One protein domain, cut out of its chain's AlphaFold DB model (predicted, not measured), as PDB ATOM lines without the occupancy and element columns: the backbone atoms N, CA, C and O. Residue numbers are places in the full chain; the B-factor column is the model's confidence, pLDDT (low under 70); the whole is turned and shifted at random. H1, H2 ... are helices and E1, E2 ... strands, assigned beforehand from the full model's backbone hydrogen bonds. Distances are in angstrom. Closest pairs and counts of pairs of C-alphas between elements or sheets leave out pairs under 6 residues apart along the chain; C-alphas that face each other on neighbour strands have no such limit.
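What this domain is: This is residues 211 to 340 of the 343 residues of an uncharacterized protein of Talaromyces cellulolyticus (UniProt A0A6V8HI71). Two twisted sheets, E1 E3 E4 E5 E8 E9 and E2 E10 E6 E7, lie face to face as a sandwich with their strands crossed, and H2 caps one end. Small H1 lies at that end too, while the hairpin of E8 and E9 and the link of residues 251 to 262 reach the opposite end. The printed part has 130 residues, with ten named strands and two named helices in the order E1 E2 E3 E4 E5 E6 H1 E7 E8 E9 H2 E10; the class is mixed. The first sheet is branched with antiparallel neighbours, the second mixed in the order E2 E10 E6 E7. The whole is compact, with a radius of gyration of the C-alphas of 15.2 A, and only just elongated, spanning 45 by 30 by 22 A.

How they stand to each other: E1, residues 211 to 213, runs on into E2, residues 215 to 220, at 67 degrees. E1 is antiparallel to E4, residues 233 to 236, with N 212 and O 234 2.8 A apart. E4 and E5, residues 242 to 250, form a hairpin, with N 235 and O 243 at 2.9 A. E3, residues 226 to 228, and E4 lie on one side of E5, and E9, residues 301 to 309, on the other side; N 227 and O 249 are 2.8 A apart, N 246 and O 306 3.0 A. E8, residues 294 to 298, forms a hairpin with E9, with N 296 and O 303 at 2.8 A. E2 is parallel to E10, residues 332 to 339, with N 333 and O 215 at 2.8 A. E6, residues 263 to 270, is antiparallel to E10, with N 264 and O 338 at 2.9 A, and to E7, residues 283 to 290, with N 287 and O 265 at 2.8 A. The facing parts of the two sheets are 9.3 A centre to centre, their strands at 58 degrees. H2, residues 315 to 326, is on the branched sheet, and its closest C-alphas to E5 are those of Phe 321 and Val 242, 7.7 A apart. H2 only grazes the other sheet; the closest C-alphas of H2 and E7 are those of Glu 317 and Tyr 283, 7.1 A apart. H1, residues 274 to 279, only grazes that sheet, with residues 276 to 278, and is apart from H2. In both helices every O i to N i+4 pair is within hydrogen-bond range.

Where its parts are: E1 begins at C-alpha 211, (32.413, 93.810, -14.822). E5 is 26.6 A long, E6 22.5 A, E7 19.0 A, E9 26.8 A, H2 16.5 A and E10 22.9 A. E10 ends at C-alpha 339, (20.729, 71.684, -8.131).

The domain as a whole: The two C-alphas farthest apart, those of Met 279 and Ala 299, are 47.0 A apart. The printed part has no cut; the link E5 to E6 is long, with 12 residues, and the other links are tight. The mean pLDDT of the printed part is 84.6, and residues 298 to 299 and 327 to 330 are under 70.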
ATOM      1  N   PHE A 211      32.976  94.646 -15.878       78.50
ATOM      2  CA  PHE A 211      32.413  93.810 -14.822       78.50
ATOM      3  C   PHE A 211      32.442  94.530 -13.474       78.50
ATOM      4  O   PHE A 211      33.374  95.270 -13.164       78.50
ATOM      5  N   ILE A 212      31.451  94.237 -12.640       79.31
ATOM      6  CA  ILE A 212      31.428  94.581 -11.220       79.31
ATOM      7  C   ILE A 212      31.478  93.285 -10.432       79.31
ATOM      8  O   ILE A 212      30.561  92.476 -10.542       79.31
ATOM      9  N   ARG A 213      32.521  93.094  -9.621       80.50
ATOM     10  CA  ARG A 213      32.524  92.044  -8.597       80.50
ATOM     11  C   ARG A 213      31.568  92.464  -7.481       80.50
ATOM     12  O   ARG A 213      31.825  93.464  -6.805       80.50
ATOM     13  N   ALA A 214      30.469  91.742  -7.313       80.94
ATOM     14  CA  ALA A 214      29.505  92.048  -6.264       80.94
ATOM     15  C   ALA A 214      30.017  91.582  -4.895       80.94
ATOM     16  O   ALA A 214      30.888  90.717  -4.810       80.94
ATOM     17  N   ASN A 215      29.477  92.159  -3.825       80.12
ATOM     18  CA  ASN A 215      29.744  91.693  -2.475       80.12
ATOM     19  C   ASN A 215      28.753  90.586  -2.091       80.12
ATOM     20  O   ASN A 215      27.573  90.860  -1.870       80.12
ATOM     21  N   VAL A 216      29.202  89.332  -2.056       82.88
ATOM     22  CA  VAL A 216      28.338  88.192  -1.724       82.88
ATOM     23  C   VAL A 216      28.255  88.049  -0.207       82.88
ATOM     24  O   VAL A 216      29.106  87.417   0.409       82.88
ATOM     25  N   VAL A 217      27.216  88.633   0.390       82.88
ATOM     26  CA  VAL A 217      27.025  88.647   1.852       82.88
ATOM     27  C   VAL A 217      26.346  87.384   2.374       82.88
ATOM     28  O   VAL A 217      26.469  87.052   3.548       82.88
ATOM     29  N   GLU A 218      25.627  86.666   1.512       86.56
ATOM     30  CA  GLU A 218      25.002  85.391   1.857       86.56
ATOM     31  C   GLU A 218      24.944  84.489   0.624       86.56
ATOM     32  O   GLU A 218      24.529  84.910  -0.457       86.56
ATOM     33  N   ARG A 219      25.369  83.235   0.782       90.12
ATOM     34  CA  ARG A 219      25.279  82.211  -0.259       90.12
ATOM     35  C   ARG A 219      25.017  80.861   0.379       90.12
ATOM     36  O   ARG A 219      25.664  80.510   1.366       90.12
ATOM     37  N   SER A 220      24.097  80.095  -0.183       93.56
ATOM     38  CA  SER A 220      23.817  78.751   0.307       93.56
ATOM     39  C   SER A 220      23.329  77.831  -0.804       93.56
ATOM     40  O   SER A 220      22.868  78.265  -1.861       93.56
ATOM     41  N   SER A 221      23.467  76.531  -0.561       92.94
ATOM     42  CA  SER A 221      22.838  75.494  -1.365       92.94
ATOM     43  C   SER A 221      22.260  74.435  -0.430       92.94
ATOM     44  O   SER A 221      22.935  74.063   0.537       92.94
ATOM     45  N   PRO A 222      21.052  73.907  -0.696       92.00
ATOM     46  CA  PRO A 222      20.587  72.696  -0.024       92.00
ATOM     47  C   PRO A 222      21.477  71.488  -0.361       92.00
ATOM     48  O   PRO A 222      21.534  70.517   0.396       92.00
ATOM     49  N   ASP A 223      22.200  71.552  -1.480       90.50
ATOM     50  CA  ASP A 223      23.120  70.523  -1.918       90.50
ATOM     51  C   ASP A 223      24.514  70.709  -1.312       90.50
ATOM     52  O   ASP A 223      25.331  71.510  -1.770       90.50
ATOM     53  N   LYS A 224      24.804  69.911  -0.285       88.75
ATOM     54  CA  LYS A 224      26.069  69.971   0.460       88.75
ATOM     55  C   LYS A 224      27.294  69.520  -0.345       88.75
ATOM     56  O   LYS A 224      28.410  69.693   0.136       88.75
ATOM     57  N   SER A 225      27.110  68.930  -1.531       87.56
ATOM     58  CA  SER A 225      28.228  68.574  -2.419       87.56
ATOM     59  C   SER A 225      28.803  69.778  -3.173       87.56
ATOM     60  O   SER A 225      29.919  69.703  -3.700       87.56
ATOM     61  N   LEU A 226      28.061  70.892  -3.198       89.31
ATOM     62  CA  LEU A 226      28.438  72.104  -3.904       89.31
ATOM     63  C   LEU A 226      29.204  73.063  -2.997       89.31
ATOM     64  O   LEU A 226      28.737  73.476  -1.935       89.31
ATOM     65  N   PHE A 227      30.362  73.490  -3.477       87.00
ATOM     66  CA  PHE A 227      31.072  74.647  -2.974       87.00
ATOM     67  C   PHE A 227      30.735  75.865  -3.843       87.00
ATOM     68  O   PHE A 227      30.935  75.867  -5.060       87.00
ATOM     69  N   LEU A 228      30.198  76.903  -3.202       86.12
ATOM     70  CA  LEU A 228      29.795  78.147  -3.849       86.12
ATOM     71  C   LEU A 228      30.891  79.199  -3.675       86.12
ATOM     72  O   LEU A 228      31.151  79.642  -2.550       86.12
ATOM     73  N   TYR A 229      31.514  79.617  -4.778       79.50
ATOM     74  CA  TYR A 229      32.526  80.669  -4.734       79.50
ATOM     75  C   TYR A 229      31.896  82.035  -4.426       79.50
ATOM     76  O   TYR A 229      30.756  82.329  -4.795       79.50
ATOM     77  N   GLU A 230      32.679  82.898  -3.781       72.56
ATOM     78  CA  GLU A 230      32.343  84.313  -3.530       72.56
ATOM     79  C   GLU A 230      32.441  85.182  -4.786       72.56
ATOM     80  O   GLU A 230      31.972  86.318  -4.829       72.56
ATOM     81  N   ASP A 231      33.053  84.630  -5.827       74.12
ATOM     82  CA  ASP A 231      33.313  85.264  -7.106       74.12
ATOM     83  C   ASP A 231      32.031  85.381  -7.945       74.12
ATOM     84  O   ASP A 231      31.762  84.580  -8.847       74.12
ATOM     85  N   LEU A 232      31.252  86.427  -7.665       84.81
ATOM     86  CA  LEU A 232      30.050  86.788  -8.407       84.81
ATOM     87  C   LEU A 232      30.232  88.128  -9.109       84.81
ATOM     88  O   LEU A 232      30.639  89.122  -8.501       84.81
ATOM     89  N   TYR A 233      29.915  88.162 -10.402       84.56
ATOM     90  CA  TYR A 233      30.120  89.352 -11.223       84.56
ATOM     91  C   TYR A 233      28.849  89.772 -11.942       84.56
ATOM     92  O   TYR A 233      28.151  88.935 -12.508       84.56
ATOM     93  N   LEU A 234      28.596  91.076 -11.971       86.62
ATOM     94  CA  LEU A 234      27.538  91.712 -12.745       86.62
ATOM     95  C   LEU A 234      28.133  92.464 -13.937       86.62
ATOM     96  O   LEU A 234      29.212  93.045 -13.842       86.62
ATOM     97  N   ARG A 235      27.418  92.491 -15.061       85.81
ATOM     98  CA  ARG A 235      27.797  93.266 -16.251       85.81
ATOM     99  C   ARG A 235      26.575  93.860 -16.933       85.81
ATOM    100  O   ARG A 235      25.624  93.137 -17.218       85.81
ATOM    101  N   LYS A 236      26.645  95.145 -17.291       82.50
ATOM    102  CA  LYS A 236      25.709  95.770 -18.236       82.50
ATOM    103  C   LYS A 236      26.201  95.495 -19.659       82.50
ATOM    104  O   LYS A 236      27.321  95.849 -20.025       82.50
ATOM    105  N   GLY A 237      25.398  94.795 -20.452       72.50
ATOM    106  CA  GLY A 237      25.654  94.587 -21.873       72.50
ATOM    107  C   GLY A 237      25.329  95.827 -22.701       72.50
ATOM    108  O   GLY A 237      24.611  96.717 -22.255       72.50
ATOM    109  N   VAL A 238      25.810  95.846 -23.947       74.44
ATOM    110  CA  VAL A 238      25.590  96.958 -24.894       74.44
ATOM    111  C   VAL A 238      24.100  97.205 -25.151       74.44
ATOM    112  O   VAL A 238      23.676  98.340 -25.316       74.44
ATOM    113  N   THR A 239      23.282  96.152 -25.109       76.06
ATOM    114  CA  THR A 239      21.825  96.226 -25.291       76.06
ATOM    115  C   THR A 239      21.069  96.621 -24.014       76.06
ATOM    116  O   THR A 239      19.872  96.369 -23.923       76.06
ATOM    117  N   GLY A 240      21.755  97.098 -22.969       74.44
ATOM    118  CA  GLY A 240      21.162  97.432 -21.666       74.44
ATOM    119  C   GLY A 240      20.836  96.235 -20.766       74.44
ATOM    120  O   GLY A 240      20.564  96.424 -19.584       74.44
ATOM    121  N   LYS A 241      20.918  95.000 -21.281       83.38
ATOM    122  CA  LYS A 241      20.707  93.777 -20.492       83.38
ATOM    123  C   LYS A 241      21.737  93.675 -19.375       83.38
ATOM    124  O   LYS A 241      22.929  93.861 -19.618       83.38
ATOM    125  N   VAL A 242      21.282  93.313 -18.185       87.06
ATOM    126  CA  VAL A 242      22.161  93.013 -17.059       87.06
ATOM    127  C   VAL A 242      22.400  91.524 -17.016       87.06
ATOM    128  O   VAL A 242      21.478  90.726 -17.160       87.06
ATOM    129  N   TYR A 243      23.651  91.153 -16.828       86.62
ATOM    130  CA  TYR A 243      24.042  89.772 -16.702       86.62
ATOM    131  C   TYR A 243      24.765  89.529 -15.396       86.62
ATOM    132  O   TYR A 243      25.432  90.420 -14.872       86.62
ATOM    133  N   ILE A 244      24.676  88.292 -14.936       88.12
ATOM    134  CA  ILE A 244      25.346  87.796 -13.745       88.12
ATOM    135  C   ILE A 244      26.172  86.560 -14.094       88.12
ATOM    136  O   ILE A 244      25.817  85.790 -14.990       88.12
ATOM    137  N   ARG A 245      27.297  86.408 -13.399       86.75
ATOM    138  CA  ARG A 245      28.224  85.287 -13.505       86.75
ATOM    139  C   ARG A 245      28.467  84.683 -12.146       86.75
ATOM    140  O   ARG A 245      28.808  85.414 -11.219       86.75
ATOM    141  N   VAL A 246      28.363  83.362 -12.084       87.19
ATOM    142  CA  VAL A 246      28.564  82.558 -10.875       87.19
ATOM    143  C   VAL A 246      29.447  81.363 -11.224       87.19
ATOM    144  O   VAL A 246      29.350  80.808 -12.321       87.19
ATOM    145  N   THR A 247      30.313  80.970 -10.292       85.06
ATOM    146  CA  THR A 247      31.143  79.761 -10.395       85.06
ATOM    147  C   THR A 247      30.865  78.866  -9.198       85.06
ATOM    148  O   THR A 247      30.748  79.358  -8.075       85.06
ATOM    149  N   ILE A 248      30.774  77.560  -9.432       86.75
ATOM    150  CA  ILE A 248      30.661  76.555  -8.371       86.75
ATOM    151  C   ILE A 248      31.674  75.443  -8.602       86.75
ATOM    152  O   ILE A 248      32.073  75.179  -9.736       86.75
ATOM    153  N   GLU A 249      32.024  74.750  -7.533       86.69
ATOM    154  CA  GLU A 249      32.727  73.476  -7.583       86.69
ATOM    155  C   GLU A 249      31.811  72.395  -7.002       86.69
ATOM    156  O   GLU A 249      31.188  72.584  -5.962       86.69
ATOM    157  N   ASN A 250      31.724  71.251  -7.669       87.62
ATOM    158  CA  ASN A 250      31.140  70.035  -7.126       87.62
ATOM    159  C   ASN A 250      32.264  69.066  -6.771       87.62
ATOM    160  O   ASN A 250      33.022  68.646  -7.652       87.62
ATOM    161  N   LYS A 251      32.325  68.695  -5.492       81.19
ATOM    162  CA  LYS A 251      33.345  67.786  -4.956       81.19
ATOM    163  C   LYS A 251      32.904  66.326  -4.946       81.19
ATOM    164  O   LYS A 251      33.725  65.463  -4.655       81.19
ATOM    165  N   ASP A 252      31.632  66.039  -5.240       82.81
ATOM    166  CA  ASP A 252      31.126  64.667  -5.270       82.81
ATOM    167  C   ASP A 252      31.209  64.069  -6.688       82.81
ATOM    168  O   ASP A 252      30.392  64.414  -7.555       82.81
ATOM    169  N   PRO A 253      32.149  63.139  -6.945       79.06
ATOM    170  CA  PRO A 253      32.294  62.506  -8.251       79.06
ATOM    171  C   PRO A 253      31.122  61.583  -8.610       79.06
ATOM    172  O   PRO A 253      30.979  61.235  -9.780       79.06
ATOM    173  N   LYS A 254      30.285  61.165  -7.647       81.31
ATOM    174  CA  LYS A 254      29.119  60.303  -7.918       81.31
ATOM    175  C   LYS A 254      28.005  61.047  -8.640       81.31
ATOM    176  O   LYS A 254      27.244  60.435  -9.383       81.31
ATOM    177  N   TRP A 255      27.929  62.358  -8.435       81.31
ATOM    178  CA  TRP A 255      26.906  63.221  -9.014       81.31
ATOM    179  C   TRP A 255      27.572  64.379  -9.755       81.31
ATOM    180  O   TRP A 255      27.486  65.522  -9.300       81.31
ATOM    181  N   PRO A 256      28.277  64.107 -10.869       84.69
ATOM    182  CA  PRO A 256      29.012  65.137 -11.579       84.69
ATOM    183  C   PRO A 256      28.059  66.213 -12.104       84.69
ATOM    184  O   PRO A 256      26.965  65.933 -12.598       84.69
ATOM    185  N   VAL A 257      28.498  67.465 -12.017       88.31
ATOM    186  CA  VAL A 257      27.818  68.568 -12.698       88.31
ATOM    187  C   VAL A 257      28.235  68.520 -14.161       88.31
ATOM    188  O   VAL A 257      29.403  68.326 -14.470       88.31
ATOM    189  N   THR A 258      27.282  68.693 -15.068       88.19
ATOM    190  CA  THR A 258      27.501  68.754 -16.517       88.19
ATOM    191  C   THR A 258      26.826  70.001 -17.076       88.19
ATOM    192  O   THR A 258      26.026  70.641 -16.397       88.19
ATOM    193  N   THR A 259      27.077  70.337 -18.340       87.62
ATOM    194  CA  THR A 259      26.377  71.444 -19.018       87.62
ATOM    195  C   THR A 259      24.873  71.217 -19.181       87.62
ATOM    196  O   THR A 259      24.179  72.135 -19.596       87.62
ATOM    197  N   ASN A 260      24.369  70.020 -18.868       89.19
ATOM    198  CA  ASN A 260      22.945  69.685 -18.892       89.19
ATOM    199  C   ASN A 260      22.351  69.553 -17.484       89.19
ATOM    200  O   ASN A 260      21.168  69.265 -17.355       89.19
ATOM    201  N   THR A 261      23.145  69.748 -16.429       91.38
ATOM    202  CA  THR A 261      22.642  69.721 -15.054       91.38
ATOM    203  C   THR A 261      21.858  71.010 -14.790       91.38
ATOM    204  O   THR A 261      22.456  72.086 -14.858       91.38
ATOM    205  N   PRO A 262      20.547  70.939 -14.506       92.94
ATOM    206  CA  PRO A 262      19.732  72.122 -14.292       92.94
ATOM    207  C   PRO A 262      19.911  72.680 -12.882       92.94
ATOM    208  O   PRO A 262      20.045  71.944 -11.902       92.94
ATOM    209  N   PHE A 263      19.859  74.003 -12.782       94.69
ATOM    210  CA  PHE A 263      19.885  74.739 -11.526       94.69
ATOM    211  C   PHE A 263      18.752  75.758 -11.466       94.69
ATOM    212  O   PHE A 263      18.287  76.266 -12.487       94.69
ATOM    213  N   THR A 264      18.329  76.076 -10.249       95.06
ATOM    214  CA  THR A 264      17.511  77.252  -9.948       95.06
ATOM    215  C   THR A 264      18.249  78.153  -8.976       95.06
ATOM    216  O   THR A 264      19.141  77.705  -8.250       95.06
ATOM    217  N   MET A 265      17.898  79.436  -8.983       95.06
ATOM    218  CA  MET A 265      18.486  80.402  -8.069       95.06
ATOM    219  C   MET A 265      17.466  81.424  -7.615       95.06
ATOM    220  O   MET A 265      16.853  82.094  -8.439       95.06
ATOM    221  N   GLU A 266      17.362  81.571  -6.304       96.31
ATOM    222  CA  GLU A 266      16.685  82.691  -5.663       96.31
ATOM    223  C   GLU A 266      17.743  83.763  -5.410       96.31
ATOM    224  O   GLU A 266      18.738  83.506  -4.729       96.31
ATOM    225  N   LEU A 267      17.579  84.940  -6.013       95.25
ATOM    226  CA  LEU A 267      18.570  86.013  -6.008       95.25
ATOM    227  C   LEU A 267      17.972  87.293  -5.429       95.25
ATOM    228  O   LEU A 267      16.932  87.772  -5.884       95.25
ATOM    229  N   GLN A 268      18.692  87.903  -4.490       94.50
ATOM    230  CA  GLN A 268      18.421  89.247  -3.996       94.50
ATOM    231  C   GLN A 268      19.650  90.135  -4.196       94.50
ATOM    232  O   GLN A 268      20.761  89.766  -3.813       94.50
ATOM    233  N   ILE A 269      19.447  91.328  -4.757       92.44
ATOM    234  CA  ILE A 269      20.494  92.339  -4.931       92.44
ATOM    235  C   ILE A 269      20.074  93.630  -4.232       92.44
ATOM    236  O   ILE A 269      18.979  94.150  -4.455       92.44
ATOM    237  N   LYS A 270      20.970  94.173  -3.409       89.50
ATOM    238  CA  LYS A 270      20.848  95.503  -2.801       89.50
ATOM    239  C   LYS A 270      21.935  96.420  -3.347       89.50
ATOM    240  O   LYS A 270      22.995  95.947  -3.744       89.50
ATOM    241  N   LYS A 271      21.672  97.725  -3.360       86.06
ATOM    242  CA  LYS A 271      22.618  98.759  -3.798       86.06
ATOM    243  C   LYS A 271      22.641  99.920  -2.804       86.06
ATOM    244  O   LYS A 271      21.643 100.144  -2.120       86.06
ATOM    245  N   GLY A 272      23.720 100.692  -2.813       75.06
ATOM    246  CA  GLY A 272      23.859 101.938  -2.057       75.06
ATOM    247  C   GLY A 272      24.601 101.824  -0.718       75.06
ATOM    248  O   GLY A 272      25.134 100.777  -0.349       75.06
ATOM    249  N   THR A 273      24.688 102.933   0.009       74.81
ATOM    250  CA  THR A 273      25.164 102.965   1.400       74.81
ATOM    251  C   THR A 273      24.341 102.041   2.304       74.81
ATOM    252  O   THR A 273      23.279 101.574   1.911       74.81
ATOM    253  N   GLU A 274      24.780 101.776   3.538       72.44
ATOM    254  CA  GLU A 274      23.968 100.986   4.480       72.44
ATOM    255  C   GLU A 274      22.596 101.623   4.737       72.44
ATOM    256  O   GLU A 274      21.583 100.930   4.824       72.44
ATOM    257  N   GLU A 275      22.544 102.951   4.798       73.25
ATOM    258  CA  GLU A 275      21.307 103.715   4.905       73.25
ATOM    259  C   GLU A 275      20.454 103.573   3.637       73.25
ATOM    260  O   GLU A 275      19.266 103.259   3.726       73.25
ATOM    261  N   GLU A 276      21.047 103.731   2.450       78.06
ATOM    262  CA  GLU A 276      20.343 103.565   1.172       78.06
ATOM    263  C   GLU A 276      19.823 102.133   0.993       78.06
ATOM    264  O   GLU A 276      18.686 101.955   0.567       78.06
ATOM    265  N   LYS A 277      20.589 101.108   1.388       77.12
ATOM    266  CA  LYS A 277      20.183  99.692   1.344       77.12
ATOM    267  C   LYS A 277      18.999  99.384   2.261       77.12
ATOM    268  O   LYS A 277      18.263  98.434   1.990       77.12
ATOM    269  N   ARG A 278      18.823 100.134   3.356       74.31
ATOM    270  CA  ARG A 278      17.665  99.999   4.260       74.31
ATOM    271  C   ARG A 278      16.406 100.638   3.682       74.31
ATOM    272  O   ARG A 278      15.313 100.169   3.977       74.31
ATOM    273  N   MET A 279      16.562 101.694   2.885       77.38
ATOM    274  CA  MET A 279      15.447 102.461   2.322       77.38
ATOM    275  C   MET A 279      15.038 101.994   0.918       77.38
ATOM    276  O   MET A 279      13.865 102.073   0.560       77.38
ATOM    277  N   ALA A 280      15.985 101.516   0.112       78.50
ATOM    278  CA  ALA A 280      15.742 101.091  -1.258       78.50
ATOM    279  C   ALA A 280      15.106  99.697  -1.309       78.50
ATOM    280  O   ALA A 280      15.538  98.766  -0.626       78.50
ATOM    281  N   LYS A 281      14.112  99.529  -2.189       86.38
ATOM    282  CA  LYS A 281      13.552  98.211  -2.485       86.38
ATOM    283  C   LYS A 281      14.639  97.346  -3.156       86.38
ATOM    284  O   LYS A 281      15.200  97.762  -4.170       86.38
ATOM    285  N   PRO A 282      14.954  96.155  -2.617       90.62
ATOM    286  CA  PRO A 282      15.897  95.236  -3.245       90.62
ATOM    287  C   PRO A 282      15.373  94.721  -4.591       90.62
ATOM    288  O   PRO A 282      14.169  94.520  -4.771       90.62
ATOM    289  N   TYR A 283      16.292  94.434  -5.509       93.69
ATOM    290  CA  TYR A 283      15.984  93.639  -6.691       93.69
ATOM    291  C   TYR A 283      15.868  92.166  -6.293       93.69
ATOM    292  O   TYR A 283      16.727  91.645  -5.581       93.69
ATOM    293  N   HIS A 284      14.814  91.505  -6.769       94.62
ATOM    294  CA  HIS A 284      14.538  90.094  -6.514       94.62
ATOM    295  C   HIS A 284      14.249  89.363  -7.817       94.62
ATOM    296  O   HIS A 284      13.406  89.816  -8.601       94.62
ATOM    297  N   ALA A 285      14.897  88.217  -8.008       93.38
ATOM    298  CA  ALA A 285      14.657  87.343  -9.143       93.38
ATOM    299  C   ALA A 285      14.717  85.872  -8.736       93.38
ATOM    300  O   ALA A 285      15.709  85.426  -8.161       93.38
ATOM    301  N   ASP A 286      13.689  85.132  -9.140       92.50
ATOM    302  CA  ASP A 286      13.668  83.675  -9.093       92.50
ATOM    303  C   ASP A 286      13.988  83.156 -10.487       92.50
ATOM    304  O   ASP A 286      13.231  83.324 -11.446       92.50
ATOM    305  N   ILE A 287      15.172  82.580 -10.616       91.56
ATOM    306  CA  ILE A 287      15.732  82.162 -11.891       91.56
ATOM    307  C   ILE A 287      15.461  80.680 -12.033       91.56
ATOM    308  O   ILE A 287      16.074  79.838 -11.371       91.56
ATOM    309  N   THR A 288      14.494  80.377 -12.888       83.44
ATOM    310  CA  THR A 288      14.031  79.020 -13.130       83.44
ATOM    311  C   THR A 288      14.893  78.353 -14.203       83.44
ATOM    312  O   THR A 288      15.160  78.936 -15.250       83.44
ATOM    313  N   ALA A 289      15.359  77.135 -13.908       82.44
ATOM    314  CA  ALA A 289      16.049  76.210 -14.811       82.44
ATOM    315  C   ALA A 289      17.086  76.850 -15.759       82.44
ATOM    316  O   ALA A 289      16.853  77.023 -16.956       82.44
ATOM    317  N   PHE A 290      18.278  77.130 -15.235       89.25
ATOM    318  CA  PHE A 290      19.445  77.503 -16.034       89.25
ATOM    319  C   PHE A 290      20.546  76.446 -15.922       89.25
ATOM    320  O   PHE A 290      20.585  75.642 -14.992       89.25
ATOM    321  N   TYR A 291      21.441  76.444 -16.903       89.94
ATOM    322  CA  TYR A 291      22.441  75.398 -17.088       89.94
ATOM    323  C   TYR A 291      23.847  75.992 -17.093       89.94
ATOM    324  O   TYR A 291      24.018  77.137 -17.538       89.94
ATOM    325  N   PRO A 292      24.870  75.234 -16.663       87.94
ATOM    326  CA  PRO A 292      26.246  75.665 -16.823       87.94
ATOM    327  C   PRO A 292      26.554  75.954 -18.293       87.94
ATOM    328  O   PRO A 292      26.314  75.134 -19.180       87.94
ATOM    329  N   TRP A 293      27.132  77.119 -18.564       83.38
ATOM    330  CA  TRP A 293      27.654  77.465 -19.882       83.38
ATOM    331  C   TRP A 293      28.836  76.592 -20.274       83.38
ATOM    332  O   TRP A 293      28.981  76.264 -21.453       83.38
ATOM    333  N   ALA A 294      29.662  76.222 -19.299       79.50
ATOM    334  CA  ALA A 294      30.721  75.246 -19.465       79.50
ATOM    335  C   ALA A 294      31.069  74.600 -18.116       79.50
ATOM    336  O   ALA A 294      30.806  75.155 -17.046       79.50
ATOM    337  N   VAL A 295      31.639  73.402 -18.193       79.62
ATOM    338  CA  VAL A 295      32.081  72.610 -17.046       79.62
ATOM    339  C   VAL A 295      33.481  72.096 -17.333       79.62
ATOM    340  O   VAL A 295      33.767  71.655 -18.445       79.62
ATOM    341  N   HIS A 296      34.339  72.149 -16.324       78.69
ATOM    342  CA  HIS A 296      35.648  71.528 -16.342       78.69
ATOM    343  C   HIS A 296      35.720  70.462 -15.257       78.69
ATOM    344  O   HIS A 296      35.462  70.757 -14.094       78.69
ATOM    345  N   THR A 297      36.074  69.238 -15.632       76.06
ATOM    346  CA  THR A 297      36.255  68.144 -14.679       76.06
ATOM    347  C   THR A 297      37.740  67.872 -14.512       76.06
ATOM    348  O   THR A 297      38.433  67.611 -15.496       76.06
ATOM    349  N   LEU A 298      38.218  67.900 -13.272       66.38
ATOM    350  CA  LEU A 298      39.600  67.585 -12.935       66.38
ATOM    351  C   LEU A 298      39.645  66.781 -11.637       66.38
ATOM    352  O   LEU A 298      38.998  67.137 -10.658       66.38
ATOM    353  N   ALA A 299      40.414  65.689 -11.634       68.75
ATOM    354  CA  ALA A 299      40.648  64.857 -10.449       68.75
ATOM    355  C   ALA A 299      39.364  64.417  -9.700       68.75
ATOM    356  O   ALA A 299      39.389  64.228  -8.488       68.75
ATOM    357  N   GLY A 300      38.247  64.244 -10.419       70.75
ATOM    358  CA  GLY A 300      36.947  63.856  -9.854       70.75
ATOM    359  C   GLY A 300      36.063  65.021  -9.392       70.75
ATOM    360  O   GLY A 300      34.872  64.810  -9.181       70.75
ATOM    361  N   CYS A 301      36.589  66.245  -9.311       79.88
ATOM    362  CA  CYS A 301      35.805  67.455  -9.063       79.88
ATOM    363  C   CYS A 301      35.310  68.062 -10.380       79.88
ATOM    364  O   CYS A 301      35.967  67.953 -11.417       79.88
ATOM    365  N   SER A 302      34.152  68.722 -10.349       84.62
ATOM    366  CA  SER A 302      33.624  69.477 -11.494       84.62
ATOM    367  C   SER A 302      33.489  70.952 -11.139       84.62
ATOM    368  O   SER A 302      32.711  71.295 -10.256       84.62
ATOM    369  N   ILE A 303      34.192  71.828 -11.849       84.56
ATOM    370  CA  ILE A 303      34.029  73.280 -11.750       84.56
ATOM    371  C   ILE A 303      33.065  73.711 -12.849       84.56
ATOM    372  O   ILE A 303      33.320  73.493 -14.036       84.56
ATOM    373  N   ALA A 304      31.949  74.310 -12.457       84.25
ATOM    374  CA  ALA A 304      30.889  74.713 -13.363       84.25
ATOM    375  C   ALA A 304      30.711  76.226 -13.372       84.25
ATOM    376  O   ALA A 304      30.780  76.908 -12.346       84.25
ATOM    377  N   PHE A 305      30.459  76.732 -14.571       85.12
ATOM    378  CA  PHE A 305      30.360  78.145 -14.854       85.12
ATOM    379  C   PHE A 305      28.989  78.517 -15.363       85.12
ATOM    380  O   PHE A 305      28.511  77.944 -16.342       85.12
ATOM    381  N   PHE A 306      28.405  79.543 -14.763       86.38
ATOM    382  CA  PHE A 306      27.122  80.078 -15.168       86.38
ATOM    383  C   PHE A 306      27.288  81.524 -15.591       86.38
ATOM    384  O   PHE A 306      27.905  82.328 -14.891       86.38
ATOM    385  N   GLY A 307      26.668  81.857 -16.713       83.69
ATOM    386  CA  GLY A 307      26.305  83.222 -17.028       83.69
ATOM    387  C   GLY A 307      24.872  83.238 -17.526       83.69
ATOM    388  O   GLY A 307      24.422  82.309 -18.189       83.69
ATOM    389  N   PHE A 308      24.110  84.258 -17.175       84.81
ATOM    390  CA  PHE A 308      22.765  84.442 -17.713       84.81
ATOM    391  C   PHE A 308      22.338  85.891 -17.509       84.81
ATOM    392  O   PHE A 308      22.931  86.640 -16.726       84.81
ATOM    393  N   SER A 309      21.348  86.320 -18.286       88.25
ATOM    394  CA  SER A 309      20.765  87.650 -18.142       88.25
ATOM    395  C   SER A 309      19.756  87.658 -17.006       88.25
ATOM    396  O   SER A 309      18.903  86.773 -16.940       88.25
ATOM    397  N   LEU A 310      19.817  88.684 -16.168       90.38
ATOM    398  CA  LEU A 310      18.792  88.958 -15.174       90.38
ATOM    399  C   LEU A 310      17.526  89.496 -15.861       90.38
ATOM    400  O   LEU A 310      17.642  90.308 -16.788       90.38
ATOM    401  N   PRO A 311      16.324  89.058 -15.445       89.75
ATOM    402  CA  PRO A 311      15.083  89.639 -15.935       89.75
ATOM    403  C   PRO A 311      14.967  91.091 -15.460       89.75
ATOM    404  O   PRO A 311      15.168  91.377 -14.284       89.75
ATOM    405  N   ILE A 312      14.640  92.005 -16.371       88.62
ATOM    406  CA  ILE A 312      14.353  93.408 -16.054       88.62
ATOM    407  C   ILE A 312      12.917  93.663 -16.490       88.62
ATOM    408  O   ILE A 312      12.603  93.542 -17.676       88.62
ATOM    409  N   ARG A 313      12.043  93.923 -15.523       87.62
ATOM    410  CA  ARG A 313      10.584  93.897 -15.688       87.62
ATOM    411  C   ARG A 313       9.992  95.271 -15.945       87.62
ATOM    412  O   ARG A 313       8.993  95.380 -16.649       87.62
ATOM    413  N   ASP A 314      10.593  96.307 -15.375       88.62
ATOM    414  CA  ASP A 314      10.047  97.657 -15.385       88.62
ATOM    415  C   ASP A 314      11.147  98.732 -15.378       88.62
ATOM    416  O   ASP A 314      12.344  98.452 -15.271       88.62
ATOM    417  N   ALA A 315      10.724  99.990 -15.522       88.50
ATOM    418  CA  ALA A 315      11.619 101.142 -15.509       88.50
ATOM    419  C   ALA A 315      12.338 101.324 -14.161       88.50
ATOM    420  O   ALA A 315      13.458 101.836 -14.138       88.50
ATOM    421  N   TYR A 316      11.732 100.876 -13.056       89.00
ATOM    422  CA  TYR A 316      12.356 100.937 -11.738       89.00
ATOM    423  C   TYR A 316      13.583 100.025 -11.676       89.00
ATOM    424  O   TYR A 316      14.637 100.447 -11.214       89.00
ATOM    425  N   GLU A 317      13.492  98.797 -12.189       90.81
ATOM    426  CA  GLU A 317      14.624  97.870 -12.236       90.81
ATOM    427  C   GLU A 317      15.722  98.327 -13.203       90.81
ATOM    428  O   GLU A 317      16.906  98.144 -12.916       90.81
ATOM    429  N   VAL A 318      15.358  98.972 -14.320       87.94
ATOM    430  CA  VAL A 318      16.338  99.628 -15.202       87.94
ATOM    431  C   VAL A 318      17.128 100.674 -14.412       87.94
ATOM    432  O   VAL A 318      18.357 100.593 -14.355       87.94
ATOM    433  N   GLN A 319      16.431 101.601 -13.751       88.00
ATOM    434  CA  GLN A 319      17.052 102.654 -12.948       88.00
ATOM    435  C   GLN A 319      17.865 102.076 -11.779       88.00
ATOM    436  O   GLN A 319      18.984 102.522 -11.521       88.00
ATOM    437  N   PHE A 320      17.356 101.035 -11.113       89.75
ATOM    438  CA  PHE A 320      18.058 100.334 -10.040       89.75
ATOM    439  C   PHE A 320      19.449  99.894 -10.494       89.75
ATOM    440  O   PHE A 320      20.440 100.172  -9.818       89.75
ATOM    441  N   PHE A 321      19.540  99.226 -11.647       88.00
ATOM    442  CA  PHE A 321      20.825  98.756 -12.141       88.00
ATOM    443  C   PHE A 321      21.708  99.901 -12.629       88.00
ATOM    444  O   PHE A 321      22.913  99.844 -12.407       88.00
ATOM    445  N   GLU A 322      21.160 100.956 -13.228       86.75
ATOM    446  CA  GLU A 322      21.947 102.142 -13.591       86.75
ATOM    447  C   GLU A 322      22.635 102.772 -12.382       86.75
ATOM    448  O   GLU A 322      23.843 103.017 -12.416       86.75
ATOM    449  N   GLU A 323      21.907 102.923 -11.280       83.56
ATOM    450  CA  GLU A 323      22.446 103.422 -10.018       83.56
ATOM    451  C   GLU A 323      23.441 102.431  -9.387       83.56
ATOM    452  O   GLU A 323      24.493 102.837  -8.888       83.56
ATOM    453  N   ALA A 324      23.171 101.122  -9.456       81.69
ATOM    454  CA  ALA A 324      24.089 100.088  -8.971       81.69
ATOM    455  C   ALA A 324      25.418 100.077  -9.751       81.69
ATOM    456  O   ALA A 324      26.489  99.950  -9.155       81.69
ATOM    457  N   PHE A 325      25.371 100.249 -11.079       79.50
ATOM    458  CA  PHE A 325      26.565 100.348 -11.923       79.50
ATOM    459  C   PHE A 325      27.312 101.676 -11.725       79.50
ATOM    460  O   PHE A 325      28.534 101.704 -11.880       79.50
ATOM    461  N   ALA A 326      26.619 102.755 -11.349       77.56
ATOM    462  CA  ALA A 326      27.243 104.028 -10.994       77.56
ATOM    463  C   ALA A 326      27.974 103.961  -9.638       77.56
ATOM    464  O   ALA A 326      29.071 104.503  -9.503       77.56
ATOM    465  N   CYS A 327      27.417 103.247  -8.654       68.38
ATOM    466  CA  CYS A 327      27.988 103.087  -7.315       68.38
ATOM    467  C   CYS A 327      28.512 101.656  -7.081       68.38
ATOM    468  O   CYS A 327      27.992 100.891  -6.267       68.38
ATOM    469  N   MET A 328      29.580 101.291  -7.796       61.00
ATOM    470  CA  MET A 328      30.107  99.914  -7.883       61.00
ATOM    471  C   MET A 328      30.532  99.291  -6.541       61.00
ATOM    472  O   MET A 328      30.636  98.074  -6.427       61.00
ATOM    473  N   GLY A 329      30.799 100.118  -5.529       59.28
ATOM    474  CA  GLY A 329      31.197  99.691  -4.190       59.28
ATOM    475  C   GLY A 329      30.052  99.296  -3.267       59.28
ATOM    476  O   GLY A 329      30.307  99.041  -2.103       59.28
ATOM    477  N   SER A 330      28.812  99.321  -3.745       68.44
ATOM    478  CA  SER A 330      27.622  99.316  -2.893       68.44
ATOM    479  C   SER A 330      26.680  98.134  -3.135       68.44
ATOM    480  O   SER A 330      25.630  98.030  -2.503       68.44
ATOM    481  N   VAL A 331      27.052  97.247  -4.063       81.38
ATOM    482  CA  VAL A 331      26.203  96.141  -4.500       81.38
ATOM    483  C   VAL A 331      26.425  94.917  -3.625       81.38
ATOM    484  O   VAL A 331      27.493  94.304  -3.665       81.38
ATOM    485  N   GLU A 332      25.393  94.540  -2.882       86.25
ATOM    486  CA  GLU A 332      25.346  93.301  -2.111       86.25
ATOM    487  C   GLU A 332      24.454  92.281  -2.783       86.25
ATOM    488  O   GLU A 332      23.387  92.612  -3.303       86.25
ATOM    489  N   VAL A 333      24.885  91.028  -2.729       88.81
ATOM    490  CA  VAL A 333      24.161  89.907  -3.302       88.81
ATOM    491  C   VAL A 333      23.947  88.842  -2.245       88.81
ATOM    492  O   VAL A 333      24.872  88.455  -1.528       88.81
ATOM    493  N   LYS A 334      22.711  88.351  -2.199       92.38
ATOM    494  CA  LYS A 334      22.328  87.126  -1.512       92.38
ATOM    495  C   LYS A 334      21.769  86.153  -2.526       92.38
ATOM    496  O   LYS A 334      20.977  86.567  -3.376       92.38
ATOM    497  N   TYR A 335      22.153  84.887  -2.442       94.12
ATOM    498  CA  TYR A 335      21.537  83.878  -3.291       94.12
ATOM    499  C   TYR A 335      21.466  82.492  -2.661       94.12
ATOM    500  O   TYR A 335      22.336  82.091  -1.886       94.12
ATOM    501  N   VAL A 336      20.443  81.743  -3.065       95.44
ATOM    502  CA  VAL A 336      20.317  80.307  -2.811       95.44
ATOM    503  C   VAL A 336      20.379  79.595  -4.151       95.44
ATOM    504  O   VAL A 336      19.569  79.873  -5.032       95.44
ATOM    505  N   LEU A 337      21.349  78.699  -4.326       94.81
ATOM    506  CA  LEU A 337      21.524  77.925  -5.553       94.81
ATOM    507  C   LEU A 337      21.086  76.479  -5.333       94.81
ATOM    508  O   LEU A 337      21.666  75.781  -4.503       94.81
ATOM    509  N   THR A 338      20.130  75.992  -6.119       94.44
ATOM    510  CA  THR A 338      19.593  74.632  -5.976       94.44
ATOM    511  C   THR A 338      19.864  73.815  -7.230       94.44
ATOM    512  O   THR A 338      19.403  74.169  -8.317       94.44
ATOM    513  N   ARG A 339      20.604  72.706  -7.084       92.19
ATOM    514  CA  ARG A 339      20.729  71.684  -8.131       92.19
ATOM    515  C   ARG A 339      19.400  70.952  -8.254       92.19
ATOM    516  O   ARG A 339      18.905  70.407  -7.273       92.19
ATOM    517  N   GLN A 340      18.834  70.941  -9.452       88.94
ATOM    518  CA  GLN A 340      17.596  70.223  -9.725       88.94
ATOM    519  C   GLN A 340      17.923  68.761 -10.040       88.94
ATOM    520  O   GLN A 340      18.849  68.468 -10.804       88.94
TER     521      GLN A 340